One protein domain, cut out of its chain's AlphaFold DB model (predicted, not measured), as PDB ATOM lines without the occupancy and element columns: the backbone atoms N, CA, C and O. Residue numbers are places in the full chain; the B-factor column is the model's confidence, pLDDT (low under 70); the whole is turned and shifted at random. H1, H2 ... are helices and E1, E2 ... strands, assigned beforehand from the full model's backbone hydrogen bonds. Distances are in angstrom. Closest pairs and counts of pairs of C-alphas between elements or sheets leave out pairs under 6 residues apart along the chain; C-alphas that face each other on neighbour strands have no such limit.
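AT A GLANCE: This is residues 14 to 199 of the 200 residues of the protein "Protein containing AAA domain" of Lentimicrobium saccharophilum (UniProt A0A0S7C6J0). One twisted sheet of six strands makes a wall, with helices H1, H2 and H3 over one face and the other face bare. A small hairpin, E7 and E8, packs on H1 through E7, and the long helix H4 passes by edge strand E6, its far part, residues 191 to 197, sticking out. The printed part has 186 residues, with four named helices and eight named strands in the order E1 E2 H1 H2 E3 E4 E5 E6 H3 E7 E8 H4. The large sheet runs E2 E1 E3 E4 E5 E6, antiparallel throughout; the class is mixed, helices and strands. The whole is compact, with a radius of gyration of the C-alphas of 17.1 A and spans of 51 by 42 by 36 A.

IN THESE COORDINATES: E1, residues 14 to 21, begins with C-alpha 14 at (109.934, 139.789, 178.161) and is 19.7 A long. E2 is residues 25 to 30, H1 residues 52 to 63, 17.0 A, and H2 residues 71 to 76. E3 is residues 82 to 87, E4 91 to 96, E5 105 to 111, 19.4 A, and E6 114 to 121, 20.0 A, which bends by 53 degrees at residue 117. H3, residues 136 to 150, is 21.4 A long. E7 is residues 156 to 158 and E8 164 to 166. H4, residues 175 to 197, is 33.1 A long and ends with C-alpha 197 at (90.220, 152.413, 154.560).

HOW THE PARTS SIT: In the large sheet these backbone atoms of neighbour strands are within hydrogen-bond range: for E1 and E2, N 18 and O 27 at 2.8 A; for E1 and E3, N 17 and O 84 at 2.9 A; for E3 and E4, N 85 and O 93 at 2.8 A; for E4 and E5, N 94 and O 108 at 2.9 A; and for E5 and E6, N 107 and O 119 at 2.9 A. E3 E4 E5 E6 form a meander, each strand the antiparallel neighbour of the one before. E2, H1 H2, E3 form a split strand-helix-strand unit, two strands running the same way with E1 between them; its crossover is right-handed. H1 and H3 are on the same face, at heights over the sheet of 9.5 A and 8.8 A. H1 and H2 touch, C-alphas 61 and 71 closest at 4.8 A. H3 and H4 touch at a steep tilt of 52 degrees, C-alphas 146 and 178 closest at 6.6 A. In the hairpin E7 and E8, N 157 and O 165 are 2.9 A apart. In H1, H2, H3 and H4 every O i to N i+4 pair is within hydrogen-bond range.

THE WHOLE: The C-alphas farthest apart, of Glu 161 and Ile 199, are 56.9 A apart. The printed part has no cut. The links E2 to H1 and E6 to H3 are long. Residues 32 to 39, 162 to 164 and 167 to 199 have pLDDT under 70.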
ATOM      1  N   LYS A  14     110.528 138.901 177.158       90.00
ATOM      2  CA  LYS A  14     109.934 139.789 178.161       90.00
ATOM      3  C   LYS A  14     108.721 139.145 178.818       90.00
ATOM      4  O   LYS A  14     108.535 139.257 180.026       90.00
ATOM      5  N   GLU A  15     107.868 138.511 178.021       93.56
ATOM      6  CA  GLU A  15     106.602 137.973 178.508       93.56
ATOM      7  C   GLU A  15     106.129 136.792 177.657       93.56
ATOM      8  O   GLU A  15     106.289 136.785 176.437       93.56
ATOM      9  N   ILE A  16     105.523 135.797 178.300       96.25
ATOM     10  CA  ILE A  16     104.836 134.677 177.654       96.25
ATOM     11  C   ILE A  16     103.376 134.718 178.097       96.25
ATOM     12  O   ILE A  16     103.079 134.716 179.293       96.25
ATOM     13  N   ILE A  17     102.464 134.739 177.130       97.88
ATOM     14  CA  ILE A  17     101.019 134.735 177.359       97.88
ATOM     15  C   ILE A  17     100.464 133.409 176.862       97.88
ATOM     16  O   ILE A  17     100.684 133.024 175.712       97.88
ATOM     17  N   VAL A  18      99.720 132.736 177.729       98.00
ATOM     18  CA  VAL A  18      99.065 131.462 177.456       98.00
ATOM     19  C   VAL A  18      97.608 131.578 177.880       98.00
ATOM     20  O   VAL A  18      97.332 131.906 179.029       98.00
ATOM     21  N   GLU A  19      96.681 131.294 176.973       98.12
ATOM     22  CA  GLU A  19      95.247 131.271 177.268       98.12
ATOM     23  C   GLU A  19      94.658 129.905 176.911       98.12
ATOM     24  O   GLU A  19      94.870 129.389 175.806       98.12
ATOM     25  N   LYS A  20      93.885 129.340 177.839       97.12
ATOM     26  CA  LYS A  20      93.193 128.051 177.739       97.12
ATOM     27  C   LYS A  20      94.103 126.897 177.322       97.12
ATOM     28  O   LYS A  20      93.685 126.046 176.538       97.12
ATOM     29  N   LEU A  21      95.329 126.823 177.842       97.12
ATOM     30  CA  LEU A  21      96.171 125.636 177.674       97.12
ATOM     31  C   LEU A  21      95.448 124.417 178.254       97.12
ATOM     32  O   LEU A  21      94.908 124.459 179.360       97.12
ATOM     33  N   PHE A  22      95.368 123.361 177.446       95.31
ATOM     34  CA  PHE A  22      94.547 122.172 177.695       95.31
ATOM     35  C   PHE A  22      93.043 122.452 177.887       95.31
ATOM     36  O   PHE A  22      92.285 121.555 178.237       95.31
ATOM     37  N   GLY A  23      92.585 123.665 177.576       93.62
ATOM     38  CA  GLY A  23      91.207 124.129 177.738       93.62
ATOM     39  C   GLY A  23      90.925 124.863 179.051       93.62
ATOM     40  O   GLY A  23      89.842 125.428 179.185       93.62
ATOM     41  N   TYR A  24      91.862 124.895 180.003       93.56
ATOM     42  CA  TYR A  24      91.575 125.393 181.356       93.56
ATOM     43  C   TYR A  24      92.654 126.293 181.954       93.56
ATOM     44  O   TYR A  24      92.308 127.171 182.739       93.56
ATOM     45  N   PHE A  25      93.925 126.137 181.581       96.06
ATOM     46  CA  PHE A  25      94.992 126.930 182.181       96.06
ATOM     47  C   PHE A  25      95.252 128.246 181.444       96.06
ATOM     48  O   PHE A  25      95.492 128.257 180.235       96.06
ATOM     49  N   ASP A  26      95.283 129.337 182.202       96.50
ATOM     50  CA  ASP A  26      95.667 130.667 181.741       96.50
ATOM     51  C   ASP A  26      96.942 131.091 182.491       96.50
ATOM     52  O   ASP A  26      96.982 131.073 183.722       96.50
ATOM     53  N   TYR A  27      97.998 131.457 181.759       95.88
ATOM     54  CA  TYR A  27      99.273 131.895 182.331       95.88
ATOM     55  C   TYR A  27      99.738 133.206 181.706       95.88
ATOM     56  O   TYR A  27      99.666 133.411 180.493       95.88
ATOM     57  N   ARG A  28     100.307 134.068 182.545       95.06
ATOM     58  CA  ARG A  28     101.065 135.243 182.124       95.06
ATOM     59  C   ARG A  28     102.400 135.229 182.854       95.06
ATOM     60  O   ARG A  28     102.453 135.473 184.054       95.06
ATOM     61  N   LEU A  29     103.456 134.873 182.133       92.00
ATOM     62  CA  LEU A  29     104.802 134.709 182.674       92.00
ATOM     63  C   LEU A  29     105.630 135.914 182.242       92.00
ATOM     64  O   LEU A  29     106.016 136.019 181.080       92.00
ATOM     65  N   THR A  30     105.865 136.840 183.161       87.50
ATOM     66  CA  THR A  30     106.622 138.070 182.912       87.50
ATOM     67  C   THR A  30     108.029 137.947 183.471       87.50
ATOM     68  O   THR A  30     108.195 137.577 184.632       87.50
ATOM     69  N   ASN A  31     109.029 138.318 182.680       76.19
ATOM     70  CA  ASN A  31     110.379 138.515 183.180       76.19
ATOM     71  C   ASN A  31     110.485 139.926 183.778       76.19
ATOM     72  O   ASN A  31     110.472 140.919 183.051       76.19
ATOM     73  N   THR A  32     110.517 140.016 185.107       66.12
ATOM     74  CA  THR A  32     110.579 141.289 185.840       66.12
ATOM     75  C   THR A  32     112.002 141.815 186.014       66.12
ATOM     76  O   THR A  32     112.162 142.957 186.436       66.12
ATOM     77  N   ASN A  33     113.033 141.029 185.680       60.19
ATOM     78  CA  ASN A  33     114.422 141.478 185.753       60.19
ATOM     79  C   ASN A  33     114.770 142.323 184.523       60.19
ATOM     80  O   ASN A  33     115.128 141.813 183.460       60.19
ATOM     81  N   THR A  34     114.633 143.639 184.678       54.28
ATOM     82  CA  THR A  34     114.884 144.640 183.632       54.28
ATOM     83  C   THR A  34     116.302 145.210 183.646       54.28
ATOM     84  O   THR A  34     116.631 145.982 182.752       54.28
ATOM     85  N   GLU A  35     117.125 144.871 184.643       54.03
ATOM     86  CA  GLU A  35     118.365 145.614 184.926       54.03
ATOM     87  C   GLU A  35     119.618 145.084 184.209       54.03
ATOM     88  O   GLU A  35     120.518 145.870 183.928       54.03
ATOM     89  N   SER A  36     119.673 143.807 183.807       53.66
ATOM     90  CA  SER A  36     120.675 143.340 182.838       53.66
ATOM     91  C   SER A  36     120.199 142.103 182.070       53.66
ATOM     92  O   SER A  36     119.561 141.203 182.621       53.66
ATOM     93  N   ILE A  37     120.474 142.066 180.763       57.62
ATOM     94  CA  ILE A  37     120.138 140.925 179.889       57.62
ATOM     95  C   ILE A  37     121.070 139.735 180.168       57.62
ATOM     96  O   ILE A  37     120.682 138.583 179.995       57.62
ATOM     97  N   GLU A  38     122.256 140.019 180.708       56.44
ATOM     98  CA  GLU A  38     123.324 139.061 180.998       56.44
ATOM     99  C   GLU A  38     122.953 138.011 182.065       56.44
ATOM    100  O   GLU A  38     123.591 136.965 182.118       56.44
ATOM    101  N   ASN A  39     121.895 138.227 182.863       56.59
ATOM    102  CA  ASN A  39     121.470 137.326 183.950       56.59
ATOM    103  C   ASN A  39     119.964 136.995 183.938       56.59
ATOM    104  O   ASN A  39     119.320 136.883 184.986       56.59
ATOM    105  N   GLN A  40     119.359 136.840 182.758       72.25
ATOM    106  CA  GLN A  40     117.939 136.488 182.666       72.25
ATOM    107  C   GLN A  40     117.703 134.980 182.793       72.25
ATOM    108  O   GLN A  40     117.690 134.242 181.810       72.25
ATOM    109  N   LEU A  41     117.457 134.526 184.022       77.44
ATOM    110  CA  LEU A  41     116.995 133.171 184.310       77.44
ATOM    111  C   LEU A  41     115.482 133.163 184.560       77.44
ATOM    112  O   LEU A  41     115.003 133.725 185.543       77.44
ATOM    113  N   LEU A  42     114.730 132.472 183.701       82.19
ATOM    114  CA  LEU A  42     113.316 132.172 183.925       82.19
ATOM    115  C   LEU A  42     113.172 130.733 184.434       82.19
ATOM    116  O   LEU A  42     113.457 129.784 183.705       82.19
ATOM    117  N   ILE A  43     112.679 130.569 185.663       85.00
ATOM    118  CA  ILE A  43     112.364 129.255 186.240       85.00
ATOM    119  C   ILE A  43     110.848 129.048 186.205       85.00
ATOM    120  O   ILE A  43     110.097 129.810 186.811       85.00
ATOM    121  N   LEU A  44     110.393 127.992 185.525       87.06
ATOM    122  CA  LEU A  44     108.992 127.563 185.546       87.06
ATOM    123  C   LEU A  44     108.807 126.458 186.589       87.06
ATOM    124  O   LEU A  44     109.309 125.348 186.411       87.06
ATOM    125  N   TYR A  45     108.055 126.742 187.651       89.38
ATOM    126  CA  TYR A  45     107.726 125.785 188.709       89.38
ATOM    127  C   TYR A  45     106.208 125.635 188.867       89.38
ATOM    128  O   TYR A  45     105.429 126.460 188.398       89.38
ATOM    129  N   GLY A  46     105.782 124.531 189.476       90.00
ATOM    130  CA  GLY A  46     104.374 124.191 189.685       90.00
ATOM    131  C   GLY A  46     104.138 122.687 189.600       90.00
ATOM    132  O   GLY A  46     105.063 121.925 189.304       90.00
ATOM    133  N   ASP A  47     102.896 122.266 189.797       92.38
ATOM    134  CA  ASP A  47     102.536 120.853 189.953       92.38
ATOM    135  C   ASP A  47     102.746 120.007 188.693       92.38
ATOM    136  O   ASP A  47     102.846 120.499 187.563       92.38
ATOM    137  N   ASN A  48     102.817 118.689 188.867       92.00
ATOM    138  CA  ASN A  48     102.825 117.764 187.739       92.00
ATOM    139  C   ASN A  48     101.534 117.916 186.922       92.00
ATOM    140  O   ASN A  48     100.451 118.071 187.471       92.00
ATOM    141  N   GLY A  49     101.659 117.913 185.594       91.31
ATOM    142  CA  GLY A  49     100.520 118.142 184.698       91.31
ATOM    143  C   GLY A  49     100.147 119.613 184.467       91.31
ATOM    144  O   GLY A  49      99.344 119.880 183.581       91.31
ATOM    145  N   SER A  50     100.788 120.584 185.132       93.25
ATOM    146  CA  SER A  50     100.521 122.023 184.918       93.25
ATOM    147  C   SER A  50     101.021 122.590 183.576       93.25
ATOM    148  O   SER A  50     100.943 123.783 183.319       93.25
ATOM    149  N   GLY A  51     101.579 121.753 182.697       94.00
ATOM    150  CA  GLY A  51     101.967 122.168 181.346       94.00
ATOM    151  C   GLY A  51     103.345 122.824 181.209       94.00
ATOM    152  O   GLY A  51     103.667 123.265 180.111       94.00
ATOM    153  N   LYS A  52     104.199 122.835 182.244       94.75
ATOM    154  CA  LYS A  52     105.573 123.397 182.194       94.75
ATOM    155  C   LYS A  52     106.362 122.969 180.949       94.75
ATOM    156  O   LYS A  52     106.801 123.803 180.161       94.75
ATOM    157  N   THR A  53     106.482 121.659 180.727       93.38
ATOM    158  CA  THR A  53     107.187 121.095 179.563       93.38
ATOM    159  C   THR A  53     106.516 121.490 178.248       93.38
ATOM    160  O   THR A  53     107.195 121.737 177.253       93.38
ATOM    161  N   THR A  54     105.186 121.579 178.235       95.69
ATOM    162  CA  THR A  54     104.414 121.988 177.057       95.69
ATOM    163  C   THR A  54     104.660 123.448 176.710       95.69
ATOM    164  O   THR A  54     104.886 123.748 175.544       95.69
ATOM    165  N   ILE A  55     104.702 124.341 177.701       95.94
ATOM    166  CA  ILE A  55     105.033 125.756 177.503       95.94
ATOM    167  C   ILE A  55     106.432 125.882 176.894       95.94
ATOM    168  O   ILE A  55     106.570 126.516 175.854       95.94
ATOM    169  N   LEU A  56     107.447 125.217 177.460       94.12
ATOM    170  CA  LEU A  56     108.815 125.253 176.919       94.12
ATOM    171  C   LEU A  56     108.889 124.753 175.468       94.12
ATOM    172  O   LEU A  56     109.503 125.398 174.617       94.12
ATOM    173  N   LYS A  57     108.216 123.637 175.158       94.19
ATOM    174  CA  LYS A  57     108.130 123.101 173.791       94.19
ATOM    175  C   LYS A  57     107.434 124.078 172.840       94.19
ATOM    176  O   LYS A  57     107.915 124.292 171.731       94.19
ATOM    177  N   LEU A  58     106.331 124.694 173.267       96.75
ATOM    178  CA  LEU A  58     105.603 125.673 172.462       96.75
ATOM    179  C   LEU A  58     106.441 126.925 172.182       96.75
ATOM    180  O   LEU A  58     106.422 127.380 171.044       96.75
ATOM    181  N   ILE A  59     107.220 127.436 173.147       95.25
ATOM    182  CA  ILE A  59     108.176 128.537 172.907       95.25
ATOM    183  C   ILE A  59     109.124 128.152 171.770       95.25
ATOM    184  O   ILE A  59     109.242 128.880 170.784       95.25
ATOM    185  N   PHE A  60     109.756 126.981 171.880       93.88
ATOM    186  CA  PHE A  60     110.712 126.503 170.886       93.88
ATOM    187  C   PHE A  60     110.079 126.357 169.492       93.88
ATOM    188  O   PHE A  60     110.595 126.894 168.511       93.88
ATOM    189  N   TYR A  61     108.924 125.695 169.384       95.06
ATOM    190  CA  TYR A  61     108.246 125.498 168.097       95.06
ATOM    191  C   TYR A  61     107.736 126.803 167.476       95.06
ATOM    192  O   TYR A  61     107.721 126.949 166.246       95.06
ATOM    193  N   LEU A  62     107.293 127.743 168.314       96.06
ATOM    194  CA  LEU A  62     106.775 129.035 167.881       96.06
ATOM    195  C   LEU A  62     107.887 129.911 167.307       96.06
ATOM    196  O   LEU A  62     107.678 130.528 166.267       96.06
ATOM    197  N   LEU A  63     109.047 129.946 167.962       94.06
ATOM    198  CA  LEU A  63     110.162 130.816 167.586       94.06
ATOM    199  C   LEU A  63     111.126 130.182 166.575       94.06
ATOM    200  O   LEU A  63     111.909 130.890 165.949       94.06
ATOM    201  N   SER A  64     111.081 128.861 166.393       90.81
ATOM    202  CA  SER A  64     111.931 128.188 165.413       90.81
ATOM    203  C   SER A  64     111.609 128.623 163.980       90.81
ATOM    204  O   SER A  64     110.457 128.554 163.532       90.81
ATOM    205  N   SER A  65     112.669 129.000 163.257       89.19
ATOM    206  CA  SER A  65     112.655 129.377 161.841       89.19
ATOM    207  C   SER A  65     112.967 128.208 160.894       89.19
ATOM    208  O   SER A  65     113.128 128.407 159.683       89.19
ATOM    209  N   LYS A  66     113.056 126.982 161.436       85.69
ATOM    210  CA  LYS A  66     113.197 125.755 160.649       85.69
ATOM    211  C   LYS A  66     111.930 125.479 159.864       85.69
ATOM    212  O   LYS A  66     110.859 125.281 160.443       85.69
ATOM    213  N   ASP A  67     112.085 125.445 158.549       84.44
ATOM    214  CA  ASP A  67     111.024 125.031 157.644       84.44
ATOM    215  C   ASP A  67     110.926 123.497 157.599       84.44
ATOM    216  O   ASP A  67     111.904 122.796 157.860       84.44
ATOM    217  N   LYS A  68     109.729 122.973 157.310       83.62
ATOM    218  CA  LYS A  68     109.438 121.536 157.135       83.62
ATOM    219  C   LYS A  68     109.918 120.613 158.285       83.62
ATOM    220  O   LYS A  68     110.006 119.403 158.111       83.62
ATOM    221  N   SER A  69     110.143 121.139 159.496       84.44
ATOM    222  CA  SER A  69     110.609 120.378 160.677       84.44
ATOM    223  C   SER A  69     109.496 119.716 161.505       84.44
ATOM    224  O   SER A  69     109.758 119.058 162.509       84.44
ATOM    225  N   GLY A  70     108.228 119.951 161.150       91.50
ATOM    226  CA  GLY A  70     107.069 119.489 161.922       91.50
ATOM    227  C   GLY A  70     106.749 120.320 163.175       91.50
ATOM    228  O   GLY A  70     105.753 120.041 163.843       91.50
ATOM    229  N   HIS A  71     107.514 121.375 163.485       93.81
ATOM    230  CA  HIS A  71     107.266 122.239 164.651       93.81
ATOM    231  C   HIS A  71     105.860 122.855 164.646       93.81
ATOM    232  O   HIS A  71     105.159 122.820 165.656       93.81
ATOM    233  N   LYS A  72     105.403 123.371 163.500       95.38
ATOM    234  CA  LYS A  72     104.061 123.963 163.389       95.38
ATOM    235  C   LYS A  72     102.946 122.911 163.519       95.38
ATOM    236  O   LYS A  72     101.921 123.200 164.129       95.38
ATOM    237  N   SER A  73     103.189 121.668 163.096       96.62
ATOM    238  CA  SER A  73     102.307 120.527 163.394       96.62
ATOM    239  C   SER A  73     102.238 120.233 164.898       96.62
ATOM    240  O   SER A  73     101.161 119.980 165.426       96.62
ATOM    241  N   LYS A  74     103.352 120.334 165.637       96.75
ATOM    242  CA  LYS A  74     103.340 120.175 167.106       96.75
ATOM    243  C   LYS A  74     102.540 121.267 167.821       96.75
ATOM    244  O   LYS A  74     101.878 120.977 168.818       96.75
ATOM    245  N   ILE A  75     102.538 122.489 167.292       97.38
ATOM    246  CA  ILE A  75     101.646 123.558 167.768       97.38
ATOM    247  C   ILE A  75     100.181 123.183 167.498       97.38
ATOM    248  O   ILE A  75      99.363 123.246 168.417       97.38
ATOM    249  N   ALA A  76      99.853 122.720 166.284       97.19
ATOM    250  CA  ALA A  76      98.502 122.266 165.930       97.19
ATOM    251  C   ALA A  76      97.999 121.128 166.841       97.19
ATOM    252  O   ALA A  76      96.831 121.102 167.216       97.19
ATOM    253  N   GLN A  77      98.897 120.235 167.259       97.19
ATOM    254  CA  GLN A  77      98.624 119.107 168.161       97.19
ATOM    255  C   GLN A  77      98.480 119.493 169.641       97.19
ATOM    256  O   GLN A  77      98.213 118.629 170.472       97.19
ATOM    257  N   THR A  78      98.651 120.768 169.997       96.94
ATOM    258  CA  THR A  78      98.544 121.224 171.386       96.94
ATOM    259  C   THR A  78      97.302 122.084 171.579       96.94
ATOM    260  O   THR A  78      97.125 123.078 170.876       96.94
ATOM    261  N   LYS A  79      96.457 121.735 172.555       96.88
ATOM    262  CA  LYS A  79      95.212 122.452 172.864       96.88
ATOM    263  C   LYS A  79      95.514 123.765 173.597       96.88
ATOM    264  O   LYS A  79      96.071 123.731 174.691       96.88
ATOM    265  N   PHE A  80      95.171 124.900 172.991       97.69
ATOM    266  CA  PHE A  80      95.278 126.249 173.565       97.69
ATOM    267  C   PHE A  80      94.441 127.237 172.742       97.69
ATOM    268  O   PHE A  80      94.324 127.064 171.526       97.69
ATOM    269  N   LYS A  81      93.929 128.307 173.364       98.00
ATOM    270  CA  LYS A  81      93.284 129.432 172.661       98.00
ATOM    271  C   LYS A  81      94.302 130.427 172.133       98.00
ATOM    272  O   LYS A  81      94.256 130.782 170.960       98.00
ATOM    273  N   LYS A  82      95.254 130.827 172.970       98.25
ATOM    274  CA  LYS A  82      96.336 131.731 172.580       98.25
ATOM    275  C   LYS A  82      97.649 131.276 173.190       98.25
ATOM    276  O   LYS A  82      97.696 130.891 174.354       98.25
ATOM    277  N   PHE A  83      98.711 131.358 172.405       98.56
ATOM    278  CA  PHE A  83     100.074 131.209 172.887       98.56
ATOM    279  C   PHE A  83     100.950 132.255 172.206       98.56
ATOM    280  O   PHE A  83     101.042 132.265 170.979       98.56
ATOM    281  N   SER A  84     101.581 133.149 172.964       98.31
ATOM    282  CA  SER A  84     102.434 134.191 172.388       98.31
ATOM    283  C   SER A  84     103.637 134.518 173.258       98.31
ATOM    284  O   SER A  84     103.529 134.570 174.481       98.31
ATOM    285  N   VAL A  85     104.757 134.802 172.602       96.62
ATOM    286  CA  VAL A  85     106.005 135.255 173.212       96.62
ATOM    287  C   VAL A  85     106.251 136.699 172.793       96.62
ATOM    288  O   VAL A  85     106.253 137.019 171.604       96.62
ATOM    289  N   ILE A  86     106.457 137.567 173.777       95.25
ATOM    290  CA  ILE A  86     106.754 138.986 173.606       95.25
ATOM    291  C   ILE A  86     108.223 139.208 173.950       95.25
ATOM    292  O   ILE A  86     108.684 138.847 175.035       95.25
ATOM    293  N   LEU A  87     108.949 139.831 173.029       92.25
ATOM    294  CA  LEU A  87     110.349 140.198 173.187       92.25
ATOM    295  C   LEU A  87     110.489 141.610 173.779       92.25
ATOM    296  O   LEU A  87     109.602 142.458 173.633       92.25
ATOM    297  N   ASN A  88     111.625 141.894 174.418       89.31
ATOM    298  CA  ASN A  88     111.951 143.207 174.998       89.31
ATOM    299  C   ASN A  88     111.909 144.369 173.980       89.31
ATOM    300  O   ASN A  88     111.573 145.492 174.352       89.31
ATOM    301  N   CYS A  89     112.132 144.098 172.692       88.19
ATOM    302  CA  CYS A  89     112.008 145.065 171.594       88.19
ATOM    303  C   CYS A  89     110.549 145.365 171.164       88.19
ATOM    304  O   CYS A  89     110.307 146.161 170.248       88.19
ATOM    305  N   GLY A  90     109.557 144.730 171.802       91.62
ATOM    306  CA  GLY A  90     108.127 144.924 171.541       91.62
ATOM    307  C   GLY A  90     107.566 144.122 170.361       91.62
ATOM    308  O   GLY A  90     106.441 144.394 169.929       91.62
ATOM    309  N   ILE A  91     108.336 143.170 169.827       95.62
ATOM    310  CA  ILE A  91     107.844 142.161 168.883       95.62
ATOM    311  C   ILE A  91     107.096 141.085 169.672       95.62
ATOM    312  O   ILE A  91     107.595 140.586 170.674       95.62
ATOM    313  N   GLU A  92     105.913 140.716 169.200       97.50
ATOM    314  CA  GLU A  92     105.143 139.576 169.679       97.50
ATOM    315  C   GLU A  92     105.001 138.566 168.543       97.50
ATOM    316  O   GLU A  92     104.510 138.901 167.463       97.50
ATOM    317  N   ILE A  93     105.418 137.333 168.810       98.06
ATOM    318  CA  ILE A  93     105.206 136.174 167.949       98.06
ATOM    319  C   ILE A  93     104.137 135.328 168.626       98.06
ATOM    320  O   ILE A  93     104.241 135.064 169.825       98.06
ATOM    321  N   GLY A  94     103.104 134.904 167.901       98.25
ATOM    322  CA  GLY A  94     102.003 134.181 168.526       98.25
ATOM    323  C   GLY A  94     101.202 133.279 167.605       98.25
ATOM    324  O   GLY A  94     101.269 133.362 166.382       98.25
ATOM    325  N   ALA A  95     100.451 132.390 168.245       98.38
ATOM    326  CA  ALA A  95      99.473 131.499 167.654       98.38
ATOM    327  C   ALA A  95      98.119 131.726 168.341       98.38
ATOM    328  O   ALA A  95      98.038 131.740 169.574       98.38
ATOM    329  N   LEU A  96      97.062 131.901 167.550       97.94
ATOM    330  CA  LEU A  96      95.710 132.190 168.028       97.94
ATOM    331  C   LEU A  96      94.681 131.254 167.387       97.94
ATOM    332  O   LEU A  96      94.729 130.986 166.185       97.94
ATOM    333  N   ARG A  97      93.719 130.806 168.193       96.06
ATOM    334  CA  ARG A  97      92.534 130.044 167.786       96.06
ATOM    335  C   ARG A  97      91.267 130.716 168.300       96.06
ATOM    336  O   ARG A  97      91.295 131.391 169.326       96.06
ATOM    337  N   THR A  98      90.152 130.465 167.624       89.38
ATOM    338  CA  THR A  98      88.831 130.939 168.058       89.38
ATOM    339  C   THR A  98      88.390 130.227 169.342       89.38
ATOM    340  O   THR A  98      88.153 130.889 170.355       89.38
ATOM    341  N   ASP A  99      88.414 128.887 169.339       82.06
ATOM    342  CA  ASP A  99      87.774 128.064 170.387       82.06
ATOM    343  C   ASP A  99      88.763 127.298 171.282       82.06
ATOM    344  O   ASP A  99      88.391 126.629 172.239       82.06
ATOM    345  N   GLY A 100      90.062 127.440 171.014       82.00
ATOM    346  CA  GLY A 100      91.125 126.859 171.830       82.00
ATOM    347  C   GLY A 100      91.334 125.353 171.714       82.00
ATOM    348  O   GLY A 100      92.082 124.787 172.511       82.00
ATOM    349  N   ASP A 101      90.719 124.719 170.718       91.12
ATOM    350  CA  ASP A 101      90.865 123.298 170.411       91.12
ATOM    351  C   ASP A 101      92.158 122.959 169.649       91.12
ATOM    352  O   ASP A 101      93.059 123.782 169.487       91.12
ATOM    353  N   LEU A 102      92.286 121.696 169.243       94.81
ATOM    354  CA  LEU A 102      93.368 121.211 168.391       94.81
ATOM    355  C   LEU A 102      93.169 121.657 166.937       94.81
ATOM    356  O   LEU A 102      92.057 121.930 166.494       94.81
ATOM    357  N   GLY A 103      94.259 121.657 166.173       95.69
ATOM    358  CA  GLY A 103      94.240 121.890 164.734       95.69
ATOM    359  C   GLY A 103      94.647 123.305 164.354       95.69
ATOM    360  O   GLY A 103      95.561 123.878 164.960       95.69
ATOM    361  N   SER A 104      94.003 123.813 163.305       96.81
ATOM    362  CA  SER A 104      94.369 125.045 162.607       96.81
ATOM    363  C   SER A 104      94.462 126.254 163.535       96.81
ATOM    364  O   SER A 104      93.750 126.354 164.536       96.81
ATOM    365  N   PHE A 105      95.332 127.196 163.189       97.88
ATOM    366  CA  PHE A 105      95.548 128.406 163.975       97.88
ATOM    367  C   PHE A 105      96.069 129.548 163.102       97.88
ATOM    368  O   PHE A 105      96.711 129.321 162.076       97.88
ATOM    369  N   ASN A 106      95.826 130.784 163.534       97.75
ATOM    370  CA  ASN A 106      96.479 131.962 162.972       97.75
ATOM    371  C   ASN A 106      97.856 132.111 163.608       97.75
ATOM    372  O   ASN A 106      97.963 132.284 164.824       97.75
ATOM    373  N   TYR A 107      98.900 132.038 162.792       98.00
ATOM    374  CA  TYR A 107     100.268 132.326 163.192       98.00
ATOM    375  C   TYR A 107     100.604 133.762 162.808       98.00
ATOM    376  O   TYR A 107     100.410 134.155 161.658       98.00
ATOM    377  N   TYR A 108     101.092 134.555 163.756       98.00
ATOM    378  CA  TYR A 108     101.293 135.982 163.543       98.00
ATOM    379  C   TYR A 108     102.582 136.499 164.173       98.00
ATOM    380  O   TYR A 108     103.096 135.962 165.158       98.00
ATOM    381  N   ILE A 109     103.071 137.598 163.604       97.88
ATOM    382  CA  ILE A 109     104.133 138.433 164.155       97.88
ATOM    383  C   ILE A 109     103.631 139.872 164.131       97.88
ATOM    384  O   ILE A 109     103.225 140.386 163.087       97.88
ATOM    385  N   LYS A 110     103.668 140.549 165.274       96.81
ATOM    386  CA  LYS A 110     103.274 141.955 165.393       96.81
ATOM    387  C   LYS A 110     104.315 142.747 166.171       96.81
ATOM    388  O   LYS A 110     105.014 142.206 167.017       96.81
ATOM    389  N   LYS A 111     104.408 144.047 165.906       94.31
ATOM    390  CA  LYS A 111     105.242 144.986 166.663       94.31
ATOM    391  C   LYS A 111     104.330 145.997 167.342       94.31
ATOM    392  O   LYS A 111     103.655 146.777 166.666       94.31
ATOM    393  N   LYS A 112     104.292 145.972 168.677       88.00
ATOM    394  CA  LYS A 112     103.298 146.698 169.487       88.00
ATOM    395  C   LYS A 112     101.868 146.340 169.037       88.00
ATOM    396  O   LYS A 112     101.432 145.206 169.206       88.00
ATOM    397  N   THR A 113     101.148 147.282 168.434       85.88
ATOM    398  CA  THR A 113      99.767 147.103 167.957       85.88
ATOM    399  C   THR A 113      99.673 146.747 166.473       85.88
ATOM    400  O   THR A 113      98.589 146.426 165.994       85.88
ATOM    401  N   LYS A 114     100.783 146.799 165.726       92.88
ATOM    402  CA  LYS A 114     100.785 146.601 164.274       92.88
ATOM    403  C   LYS A 114     101.164 145.168 163.913       92.88
ATOM    404  O   LYS A 114     102.293 144.759 164.176       92.88
ATOM    405  N   ILE A 115     100.261 144.450 163.251       95.00
ATOM    406  CA  ILE A 115     100.558 143.157 162.619       95.00
ATOM    407  C   ILE A 115     101.565 143.391 161.485       95.00
ATOM    408  O   ILE A 115     101.341 144.234 160.616       95.00
ATOM    409  N   LEU A 116     102.703 142.698 161.550       94.62
ATOM    410  CA  LEU A 116     103.710 142.677 160.489       94.62
ATOM    411  C   LEU A 116     103.421 141.534 159.519       94.62
ATOM    412  O   LEU A 116     103.455 141.735 158.312       94.62
ATOM    413  N   PHE A 117     103.083 140.368 160.071       96.19
ATOM    414  CA  PHE A 117     102.735 139.175 159.318       96.19
ATOM    415  C   PHE A 117     101.631 138.391 160.020       96.19
ATOM    416  O   PHE A 117     101.594 138.325 161.250       96.19
ATOM    417  N   GLU A 118     100.774 137.759 159.227       96.56
ATOM    418  CA  GLU A 118      99.749 136.832 159.690       96.56
ATOM    419  C   GLU A 118      99.473 135.799 158.595       96.56
ATOM    420  O   GLU A 118      99.328 136.144 157.418       96.56
ATOM    421  N   VAL A 119      99.416 134.527 158.984       96.56
ATOM    422  CA  VAL A 119      99.090 133.410 158.101       96.56
ATOM    423  C   VAL A 119      98.201 132.411 158.833       96.56
ATOM    424  O   VAL A 119      98.482 132.014 159.967       96.56
ATOM    425  N   TYR A 120      97.121 131.993 158.179       96.44
ATOM    426  CA  TYR A 120      96.278 130.915 158.678       96.44
ATOM    427  C   TYR A 120      96.902 129.573 158.298       96.44
ATOM    428  O   TYR A 120      96.981 129.222 157.122       96.44
ATOM    429  N   LEU A 121      97.360 128.820 159.296       95.94
ATOM    430  CA  LEU A 121      97.939 127.497 159.094       95.94
ATOM    431  C   LEU A 121      96.844 126.447 159.254       95.94
ATOM    432  O   LEU A 121      96.406 126.149 160.369       95.94
ATOM    433  N   LYS A 122      96.399 125.892 158.125       95.50
ATOM    434  CA  LYS A 122      95.372 124.850 158.087       95.50
ATOM    435  C   LYS A 122      95.968 123.496 158.475       95.50
ATOM    436  O   LYS A 122      96.933 123.036 157.868       95.50
ATOM    437  N   ALA A 123      95.372 122.856 159.473       95.62
ATOM    438  CA  ALA A 123      95.713 121.499 159.867       95.62
ATOM    439  C   ALA A 123      94.946 120.466 159.038       95.62
ATOM    440  O   ALA A 123      93.755 120.620 158.763       95.62
ATOM    441  N   SER A 124      95.650 119.402 158.660       94.62
ATOM    442  CA  SER A 124      95.065 118.188 158.087       94.62
ATOM    443  C   SER A 124      94.341 117.373 159.168       94.62
ATOM    444  O   SER A 124      94.436 117.678 160.357       94.62
ATOM    445  N   GLN A 125      93.633 116.309 158.773       92.31
ATOM    446  CA  GLN A 125      92.916 115.428 159.712       92.31
ATOM    447  C   GLN A 125      93.838 114.801 160.774       92.31
ATOM    448  O   GLN A 125      93.423 114.606 161.911       92.31
ATOM    449  N   ASP A 126      95.103 114.544 160.430       94.62
ATOM    450  CA  ASP A 126      96.150 114.042 161.331       94.62
ATOM    451  C   ASP A 126      96.848 115.151 162.148       94.62
ATOM    452  O   ASP A 126      97.877 114.921 162.790       94.62
ATOM    453  N   LEU A 127      96.310 116.375 162.111       94.88
ATOM    454  CA  LEU A 127      96.866 117.580 162.731       94.88
ATOM    455  C   LEU A 127      98.247 117.985 162.183       94.88
ATOM    456  O   LEU A 127      98.966 118.759 162.822       94.88
ATOM    457  N   SER A 128      98.636 117.493 161.003       95.00
ATOM    458  CA  SER A 128      99.827 117.976 160.307       95.00
ATOM    459  C   SER A 128      99.561 119.314 159.610       95.00
ATOM    460  O   SER A 128      98.498 119.531 159.023       95.00
ATOM    461  N   ILE A 129     100.539 120.220 159.671       94.56
ATOM    462  CA  ILE A 129     100.574 121.435 158.852       94.56
ATOM    463  C   ILE A 129     101.421 121.132 157.617       94.56
ATOM    464  O   ILE A 129     102.618 120.859 157.734       94.56
ATOM    465  N   LYS A 130     100.794 121.188 156.444       92.38
ATOM    466  CA  LYS A 130     101.445 121.086 155.137       92.38
ATOM    467  C   LYS A 130     100.989 122.281 154.312       92.38
ATOM    468  O   LYS A 130      99.797 122.563 154.264       92.38
ATOM    469  N   LEU A 131     101.946 122.998 153.742       89.62
ATOM    470  CA  LEU A 131     101.690 124.137 152.873       89.62
ATOM    471  C   LEU A 131     102.151 123.751 151.474       89.62
ATOM    472  O   LEU A 131     103.299 123.330 151.308       89.62
ATOM    473  N   ASP A 132     101.254 123.869 150.500       87.81
ATOM    474  CA  ASP A 132     101.589 123.625 149.098       87.81
ATOM    475  C   ASP A 132     102.601 124.673 148.627       87.81
ATOM    476  O   ASP A 132     102.560 125.825 149.066       87.81
ATOM    477  N   GLU A 133     103.542 124.285 147.761       85.62
ATOM    478  CA  GLU A 133     104.705 125.133 147.474       85.62
ATOM    479  C   GLU A 133     104.323 126.494 146.880       85.62
ATOM    480  O   GLU A 133     104.889 127.506 147.305       85.62
ATOM    481  N   ASP A 134     103.299 126.505 146.025       87.00
ATOM    482  CA  ASP A 134     102.798 127.679 145.304       87.00
ATOM    483  C   ASP A 134     101.629 128.389 146.008       87.00
ATOM    484  O   ASP A 134     101.117 129.398 145.517       87.00
ATOM    485  N   ALA A 135     101.179 127.884 147.163       90.25
ATOM    486  CA  ALA A 135     100.076 128.503 147.887       90.25
ATOM    487  C   ALA A 135     100.480 129.895 148.420       90.25
ATOM    488  O   ALA A 135     101.568 130.040 148.997       90.25
ATOM    489  N   PRO A 136      99.616 130.925 148.314       90.06
ATOM    490  CA  PRO A 136      99.890 132.253 148.868       90.06
ATOM    491  C   PRO A 136     100.259 132.225 150.359       90.06
ATOM    492  O   PRO A 136     101.087 133.012 150.821       90.06
ATOM    493  N   GLU A 137      99.675 131.300 151.120       91.81
ATOM    494  CA  GLU A 137      99.974 131.059 152.528       91.81
ATOM    495  C   GLU A 137     101.423 130.612 152.732       91.81
ATOM    496  O   GLU A 137     102.074 131.069 153.670       91.81
ATOM    497  N   ASN A 138     101.955 129.767 151.844       92.69
ATOM    498  CA  ASN A 138     103.337 129.306 151.915       92.69
ATOM    499  C   ASN A 138     104.330 130.436 151.641       92.69
ATOM    500  O   ASN A 138     105.335 130.559 152.340       92.69
ATOM    501  N   VAL A 139     104.026 131.308 150.676       91.44
ATOM    502  CA  VAL A 139     104.840 132.502 150.398       91.44
ATOM    503  C   VAL A 139     104.896 133.404 151.634       91.44
ATOM    504  O   VAL A 139     105.982 133.758 152.097       91.44
ATOM    505  N   LYS A 140     103.741 133.710 152.242       93.44
ATOM    506  CA  LYS A 140     103.675 134.497 153.488       93.44
ATOM    507  C   LYS A 140     104.412 133.821 154.641       93.44
ATOM    508  O   LYS A 140     105.118 134.483 155.398       93.44
ATOM    509  N   PHE A 141     104.269 132.505 154.768       94.75
ATOM    510  CA  PHE A 141     104.942 131.725 155.796       94.75
ATOM    511  C   PHE A 141     106.468 131.773 155.641       94.75
ATOM    512  O   PHE A 141     107.167 132.033 156.617       94.75
ATOM    513  N   LYS A 142     106.999 131.619 154.422       93.50
ATOM    514  CA  LYS A 142     108.442 131.746 154.146       93.50
ATOM    515  C   LYS A 142     108.977 133.143 154.473       93.50
ATOM    516  O   LYS A 142     110.055 133.255 155.062       93.50
ATOM    517  N   LEU A 143     108.217 134.200 154.173       93.00
ATOM    518  CA  LEU A 143     108.570 135.569 154.572       93.00
ATOM    519  C   LEU A 143     108.596 135.729 156.099       93.00
ATOM    520  O   LEU A 143     109.539 136.304 156.640       93.00
ATOM    521  N   MET A 144     107.628 135.145 156.815       94.94
ATOM    522  CA  MET A 144     107.650 135.104 158.283       94.94
ATOM    523  C   MET A 144     108.878 134.381 158.830       94.94
ATOM    524  O   MET A 144     109.509 134.882 159.758       94.94
ATOM    525  N   LEU A 145     109.234 133.216 158.279       93.19
ATOM    526  CA  LEU A 145     110.429 132.487 158.711       93.19
ATOM    527  C   LEU A 145     111.703 133.300 158.456       93.19
ATOM    528  O   LEU A 145     112.595 133.300 159.301       93.19
ATOM    529  N   SER A 146     111.770 134.020 157.336       91.56
ATOM    530  CA  SER A 146     112.898 134.898 157.001       91.56
ATOM    531  C   SER A 146     113.007 136.067 157.981       91.56
ATOM    532  O   SER A 146     114.091 136.334 158.492       91.56
ATOM    533  N   TYR A 147     111.879 136.674 158.362       92.94
ATOM    534  CA  TYR A 147     111.851 137.678 159.427       92.94
ATOM    535  C   TYR A 147     112.323 137.114 160.775       92.94
ATOM    536  O   TYR A 147     113.092 137.754 161.480       92.94
ATOM    537  N   LEU A 148     111.915 135.897 161.151       91.81
ATOM    538  CA  LEU A 148     112.406 135.270 162.387       91.81
ATOM    539  C   LEU A 148     113.918 135.021 162.352       91.81
ATOM    540  O   LEU A 148     114.570 135.150 163.387       91.81
ATOM    541  N   ARG A 149     114.482 134.687 161.184       89.88
ATOM    542  CA  ARG A 149     115.939 134.553 161.004       89.88
ATOM    543  C   ARG A 149     116.647 135.892 161.160       89.88
ATOM    544  O   ARG A 149     117.657 135.937 161.850       89.88
ATOM    545  N   SER A 150     116.085 136.976 160.621       89.56
ATOM    546  CA  SER A 150     116.672 138.316 160.747       89.56
ATOM    547  C   SER A 150     116.650 138.857 162.182       89.56
ATOM    548  O   SER A 150     117.377 139.794 162.496       89.56
ATOM    549  N   LEU A 151     115.842 138.275 163.082       87.44
ATOM    550  CA  LEU A 151     115.935 138.556 164.520       87.44
ATOM    551  C   LEU A 151     117.181 137.932 165.168       87.44
ATOM    552  O   LEU A 151     117.466 138.239 166.318       87.44
ATOM    553  N   ASN A 152     117.909 137.058 164.466       84.44
ATOM    554  CA  ASN A 152     119.118 136.393 164.951       84.44
ATOM    555  C   ASN A 152     118.922 135.712 166.325       84.44
ATOM    556  O   ASN A 152     119.748 135.820 167.232       84.44
ATOM    557  N   LEU A 153     117.777 135.039 166.494       82.25
ATOM    558  CA  LEU A 153     117.431 134.316 167.717       82.25
ATOM    559  C   LEU A 153     118.051 132.916 167.700       82.25
ATOM    560  O   LEU A 153     117.568 132.015 167.008       82.25
ATOM    561  N   LEU A 154     119.079 132.711 168.520       80.81
ATOM    562  CA  LEU A 154     119.630 131.388 168.785       80.81
ATOM    563  C   LEU A 154     118.885 130.745 169.959       80.81
ATOM    564  O   LEU A 154     118.971 131.215 171.091       80.81
ATOM    565  N   ILE A 155     118.132 129.675 169.692       82.81
ATOM    566  CA  ILE A 155     117.313 128.999 170.702       82.81
ATOM    567  C   ILE A 155     117.698 127.527 170.744       82.81
ATOM    568  O   ILE A 155     117.589 126.807 169.749       82.81
ATOM    569  N   PHE A 156     118.087 127.081 171.934       82.56
ATOM    570  CA  PHE A 156     118.335 125.681 172.238       82.56
ATOM    571  C   PHE A 156     117.236 125.151 173.147       82.56
ATOM    572  O   PHE A 156     116.881 125.770 174.150       82.56
ATOM    573  N   TYR A 157     116.712 123.981 172.802       85.19
ATOM    574  CA  TYR A 157     115.827 123.220 173.665       85.19
ATOM    575  C   TYR A 157     116.532 121.937 174.091       85.19
ATOM    576  O   TYR A 157     116.815 121.069 173.266       85.19
ATOM    577  N   LEU A 158     116.801 121.823 175.391       83.44
ATOM    578  CA  LEU A 158     117.301 120.602 176.004       83.44
ATOM    579  C   LEU A 158     116.126 119.869 176.648       83.44
ATOM    580  O   LEU A 158     115.500 120.368 177.584       83.44
ATOM    581  N   SER A 159     115.812 118.696 176.113       79.50
ATOM    582  CA  SER A 159     114.791 117.827 176.696       79.50
ATOM    583  C   SER A 159     115.276 117.161 177.987       79.50
ATOM    584  O   SER A 159     116.471 117.080 178.268       79.50
ATOM    585  N   ASP A 160     114.326 116.625 178.742       74.56
ATOM    586  CA  ASP A 160     114.544 115.736 179.882       74.56
ATOM    587  C   ASP A 160     115.356 114.480 179.513       74.56
ATOM    588  O   ASP A 160     116.167 114.009 180.308       74.56
ATOM    589  N   GLU A 161     115.243 114.009 178.267       72.88
ATOM    590  CA  GLU A 161     116.061 112.923 177.705       72.88
ATOM    591  C   GLU A 161     117.474 113.363 177.271       72.88
ATOM    592  O   GLU A 161     118.186 112.606 176.611       72.88
ATOM    593  N   ARG A 162     117.893 114.597 177.594       66.31
ATOM    594  CA  ARG A 162     119.181 115.202 177.194       66.31
ATOM    595  C   ARG A 162     119.420 115.232 175.679       66.31
ATOM    596  O   ARG A 162     120.558 115.347 175.231       66.31
ATOM    597  N   LYS A 163     118.355 115.177 174.875       66.88
ATOM    598  CA  LYS A 163     118.417 115.466 173.436       66.88
ATOM    599  C   LYS A 163     118.328 116.976 173.239       66.88
ATOM    600  O   LYS A 163     117.389 117.595 173.753       66.88
ATOM    601  N   ALA A 164     119.291 117.539 172.513       67.44
ATOM    602  CA  ALA A 164     119.318 118.947 172.138       67.44
ATOM    603  C   ALA A 164     118.636 119.150 170.778       67.44
ATOM    604  O   ALA A 164     118.918 118.432 169.820       67.44
ATOM    605  N   LEU A 165     117.741 120.133 170.705       71.94
ATOM    606  CA  LEU A 165     117.162 120.640 169.465       71.94
ATOM    607  C   LEU A 165     117.558 122.109 169.309       71.94
ATOM    608  O   LEU A 165     117.441 122.888 170.256       71.94
ATOM    609  N   ASP A 166     117.996 122.494 168.118       72.44
ATOM    610  CA  ASP A 166     118.337 123.868 167.754       72.44
ATOM    611  C   ASP A 166     117.282 124.482 166.817       72.44
ATOM    612  O   ASP A 166     116.593 123.797 166.046       72.44
ATOM    613  N   SER A 167     117.109 125.801 166.916       64.69
ATOM    614  CA  SER A 167     116.076 126.543 166.185       64.69
ATOM    615  C   SER A 167     116.484 127.015 164.790       64.69
ATOM    616  O   SER A 167     115.593 127.434 164.046       64.69
ATOM    617  N   LEU A 168     117.775 126.951 164.440       59.66
ATOM    618  CA  LEU A 168     118.341 127.479 163.193       59.66
ATOM    619  C   LEU A 168     118.365 126.435 162.075       59.66
ATOM    620  O   LEU A 168     118.684 125.275 162.302       59.66
ATOM    621  N   THR A 169     118.068 126.857 160.845       46.66
ATOM    622  CA  THR A 169     118.420 126.073 159.649       46.66
ATOM    623  C   THR A 169     119.781 126.571 159.184       46.66
ATOM    624  O   THR A 169     119.940 127.778 159.027       46.66
ATOM    625  N   SER A 170     120.747 125.684 158.962       36.81
ATOM    626  CA  SER A 170     121.994 126.022 158.275       36.81
ATOM    627  C   SER A 170     121.687 126.303 156.804       36.81
ATOM    628  O   SER A 170     121.698 125.391 155.982       36.81
ATOM    629  N   VAL A 171     121.332 127.545 156.484       40.22
ATOM    630  CA  VAL A 171     121.315 128.048 155.108       40.22
ATOM    631  C   VAL A 171     121.982 129.415 155.134       40.22
ATOM    632  O   VAL A 171     121.478 130.327 155.786       40.22
ATOM    633  N   GLU A 172     123.125 129.529 154.462       35.41
ATOM    634  CA  GLU A 172     123.715 130.815 154.091       35.41
ATOM    635  C   GLU A 172     122.710 131.521 153.170       35.41
ATOM    636  O   GLU A 172     122.427 131.042 152.073       35.41
ATOM    637  N   LEU A 173     122.078 132.593 153.646       43.75
ATOM    638  CA  LEU A 173     121.167 133.420 152.855       43.75
ATOM    639  C   LEU A 173     121.538 134.886 153.080       43.75
ATOM    640  O   LEU A 173     121.686 135.299 154.230       43.75
ATOM    641  N   ASP A 174     121.667 135.642 151.987       46.78
ATOM    642  CA  ASP A 174     122.034 137.063 151.988       46.78
ATOM    643  C   ASP A 174     121.028 137.910 152.782       46.78
ATOM    644  O   ASP A 174     119.839 137.983 152.452       46.78
ATOM    645  N   GLU A 175     121.515 138.578 153.831       46.44
ATOM    646  CA  GLU A 175     120.712 139.423 154.726       46.44
ATOM    647  C   GLU A 175     120.070 140.614 153.989       46.44
ATOM    648  O   GLU A 175     118.937 141.000 154.301       46.44
ATOM    649  N   ASP A 176     120.745 141.145 152.967       48.00
ATOM    650  CA  ASP A 176     120.288 142.299 152.184       48.00
ATOM    651  C   ASP A 176     119.022 141.987 151.369       48.00
ATOM    652  O   ASP A 176     118.087 142.793 151.329       48.00
ATOM    653  N   GLN A 177     118.940 140.783 150.794       47.81
ATOM    654  CA  GLN A 177     117.784 140.340 150.008       47.81
ATOM    655  C   GLN A 177     116.550 140.096 150.898       47.81
ATOM    656  O   GLN A 177     115.418 140.401 150.520       47.81
ATOM    657  N   ILE A 178     116.754 139.592 152.122       57.06
ATOM    658  CA  ILE A 178     115.663 139.395 153.091       57.06
ATOM    659  C   ILE A 178     115.093 140.746 153.523       57.06
ATOM    660  O   ILE A 178     113.871 140.901 153.600       57.06
ATOM    661  N   SER A 179     115.963 141.721 153.799       57.03
ATOM    662  CA  SER A 179     115.539 143.065 154.191       57.03
ATOM    663  C   SER A 179     114.659 143.700 153.111       57.03
ATOM    664  O   SER A 179     113.558 144.167 153.417       57.03
ATOM    665  N   SER A 180     115.067 143.618 151.837       57.31
ATOM    666  CA  SER A 180     114.282 144.160 150.723       57.31
ATOM    667  C   SER A 180     112.929 143.470 150.543       57.31
ATOM    668  O   SER A 180     111.917 144.146 150.351       57.31
ATOM    669  N   ASP A 181     112.874 142.139 150.653       60.66
ATOM    670  CA  ASP A 181     111.636 141.371 150.463       60.66
ATOM    671  C   ASP A 181     110.636 141.625 151.603       60.66
ATOM    672  O   ASP A 181     109.426 141.769 151.386       60.66
ATOM    673  N   VAL A 182     111.147 141.740 152.833       63.78
ATOM    674  CA  VAL A 182     110.363 142.101 154.018       63.78
ATOM    675  C   VAL A 182     109.829 143.528 153.900       63.78
ATOM    676  O   VAL A 182     108.645 143.763 154.158       63.78
ATOM    677  N   GLU A 183     110.665 144.484 153.495       67.19
ATOM    678  CA  GLU A 183     110.247 145.872 153.289       67.19
ATOM    679  C   GLU A 183     109.192 145.994 152.192       67.19
ATOM    680  O   GLU A 183     108.172 146.660 152.403       67.19
ATOM    681  N   TYR A 184     109.384 145.300 151.068       68.81
ATOM    682  CA  TYR A 184     108.430 145.253 149.966       68.81
ATOM    683  C   TYR A 184     107.076 144.695 150.415       68.81
ATOM    684  O   TYR A 184     106.038 145.327 150.196       68.81
ATOM    685  N   TYR A 185     107.068 143.555 151.114       62.72
ATOM    686  CA  TYR A 185     105.832 142.958 151.617       62.72
ATOM    687  C   TYR A 185     105.104 143.903 152.587       62.72
ATOM    688  O   TYR A 185     103.900 144.145 152.463       62.72
ATOM    689  N   ILE A 186     105.842 144.516 153.521       66.75
ATOM    690  CA  ILE A 186     105.295 145.487 154.478       66.75
ATOM    691  C   ILE A 186     104.754 146.735 153.765       66.75
ATOM    692  O   ILE A 186     103.759 147.309 154.221       66.75
ATOM    693  N   ALA A 187     105.401 147.204 152.697       66.75
ATOM    694  CA  ALA A 187     104.953 148.351 151.913       66.75
ATOM    695  C   ALA A 187     103.655 148.040 151.157       66.75
ATOM    696  O   ALA A 187     102.704 148.820 151.233       66.75
ATOM    697  N   ASN A 188     103.578 146.871 150.523       66.19
ATOM    698  CA  ASN A 188     102.410 146.453 149.756       66.19
ATOM    699  C   ASN A 188     101.179 146.229 150.657       66.19
ATOM    700  O   ASN A 188     100.091 146.735 150.378       66.19
ATOM    701  N   GLU A 189     101.348 145.591 151.822       64.25
ATOM    702  CA  GLU A 189     100.267 145.472 152.815       64.25
ATOM    703  C   GLU A 189      99.780 146.849 153.304       64.25
ATOM    704  O   GLU A 189      98.576 147.066 153.459       64.25
ATOM    705  N   ARG A 190     100.672 147.838 153.492       66.44
ATOM    706  CA  ARG A 190     100.249 149.214 153.838       66.44
ATOM    707  C   ARG A 190      99.378 149.828 152.746       66.44
ATOM    708  O   ARG A 190      98.438 150.553 153.073       66.44
ATOM    709  N   GLU A 191      99.682 149.568 151.481       65.94
ATOM    710  CA  GLU A 191      98.915 150.086 150.351       65.94
ATOM    711  C   GLU A 191      97.533 149.426 150.251       65.94
ATOM    712  O   GLU A 191      96.522 150.123 150.142       65.94
ATOM    713  N   ILE A 192      97.459 148.102 150.421       65.81
ATOM    714  CA  ILE A 192      96.198 147.347 150.449       65.81
ATOM    715  C   ILE A 192      95.296 147.825 151.599       65.81
ATOM    716  O   ILE A 192      94.101 148.064 151.406       65.81
ATOM    717  N   GLN A 193      95.856 148.032 152.795       58.19
ATOM    718  CA  GLN A 193      95.100 148.512 153.957       58.19
ATOM    719  C   GLN A 193      94.647 149.975 153.804       58.19
ATOM    720  O   GLN A 193      93.558 150.330 154.261       58.19
ATOM    721  N   ARG A 194      95.433 150.830 153.130       64.44
ATOM    722  CA  ARG A 194      95.028 152.206 152.781       64.44
ATOM    723  C   ARG A 194      93.872 152.216 151.784       64.44
ATOM    724  O   ARG A 194      92.894 152.919 152.019       64.44
ATOM    725  N   ARG A 195      93.936 151.389 150.736       65.62
ATOM    726  CA  ARG A 195      92.849 151.238 149.752       65.62
ATOM    727  C   ARG A 195      91.554 150.733 150.398       65.62
ATOM    728  O   ARG A 195      90.482 151.203 150.044       65.62
ATOM    729  N   ARG A 196      91.642 149.852 151.402       60.38
ATOM    730  CA  ARG A 196      90.475 149.368 152.169       60.38
ATOM    731  C   ARG A 196      89.884 150.404 153.135       60.38
ATOM    732  O   ARG A 196      88.691 150.351 153.400       60.38
ATOM    733  N   LYS A 197      90.688 151.338 153.660       58.28
ATOM    734  CA  LYS A 197      90.220 152.413 154.560       58.28
ATOM    735  C   LYS A 197      89.725 153.671 153.839       58.28
ATOM    736  O   LYS A 197      89.024 154.456 154.463       58.28
ATOM    737  N   GLY A 198      90.078 153.860 152.567       52.53
ATOM    738  CA  GLY A 198      89.604 154.970 151.728       52.53
ATOM    739  C   GLY A 198      88.231 154.748 151.082       52.53
ATOM    740  O   GLY A 198      87.765 155.614 150.354       52.53
ATOM    741  N   ILE A 199      87.592 153.601 151.329       51.06
ATOM    742  CA  ILE A 199      86.210 153.321 150.928       51.06
ATOM    743  C   ILE A 199      85.331 153.527 152.166       51.06
ATOM    744  O   ILE A 199      84.979 152.571 152.860       51.06
TER     745      ILE A 199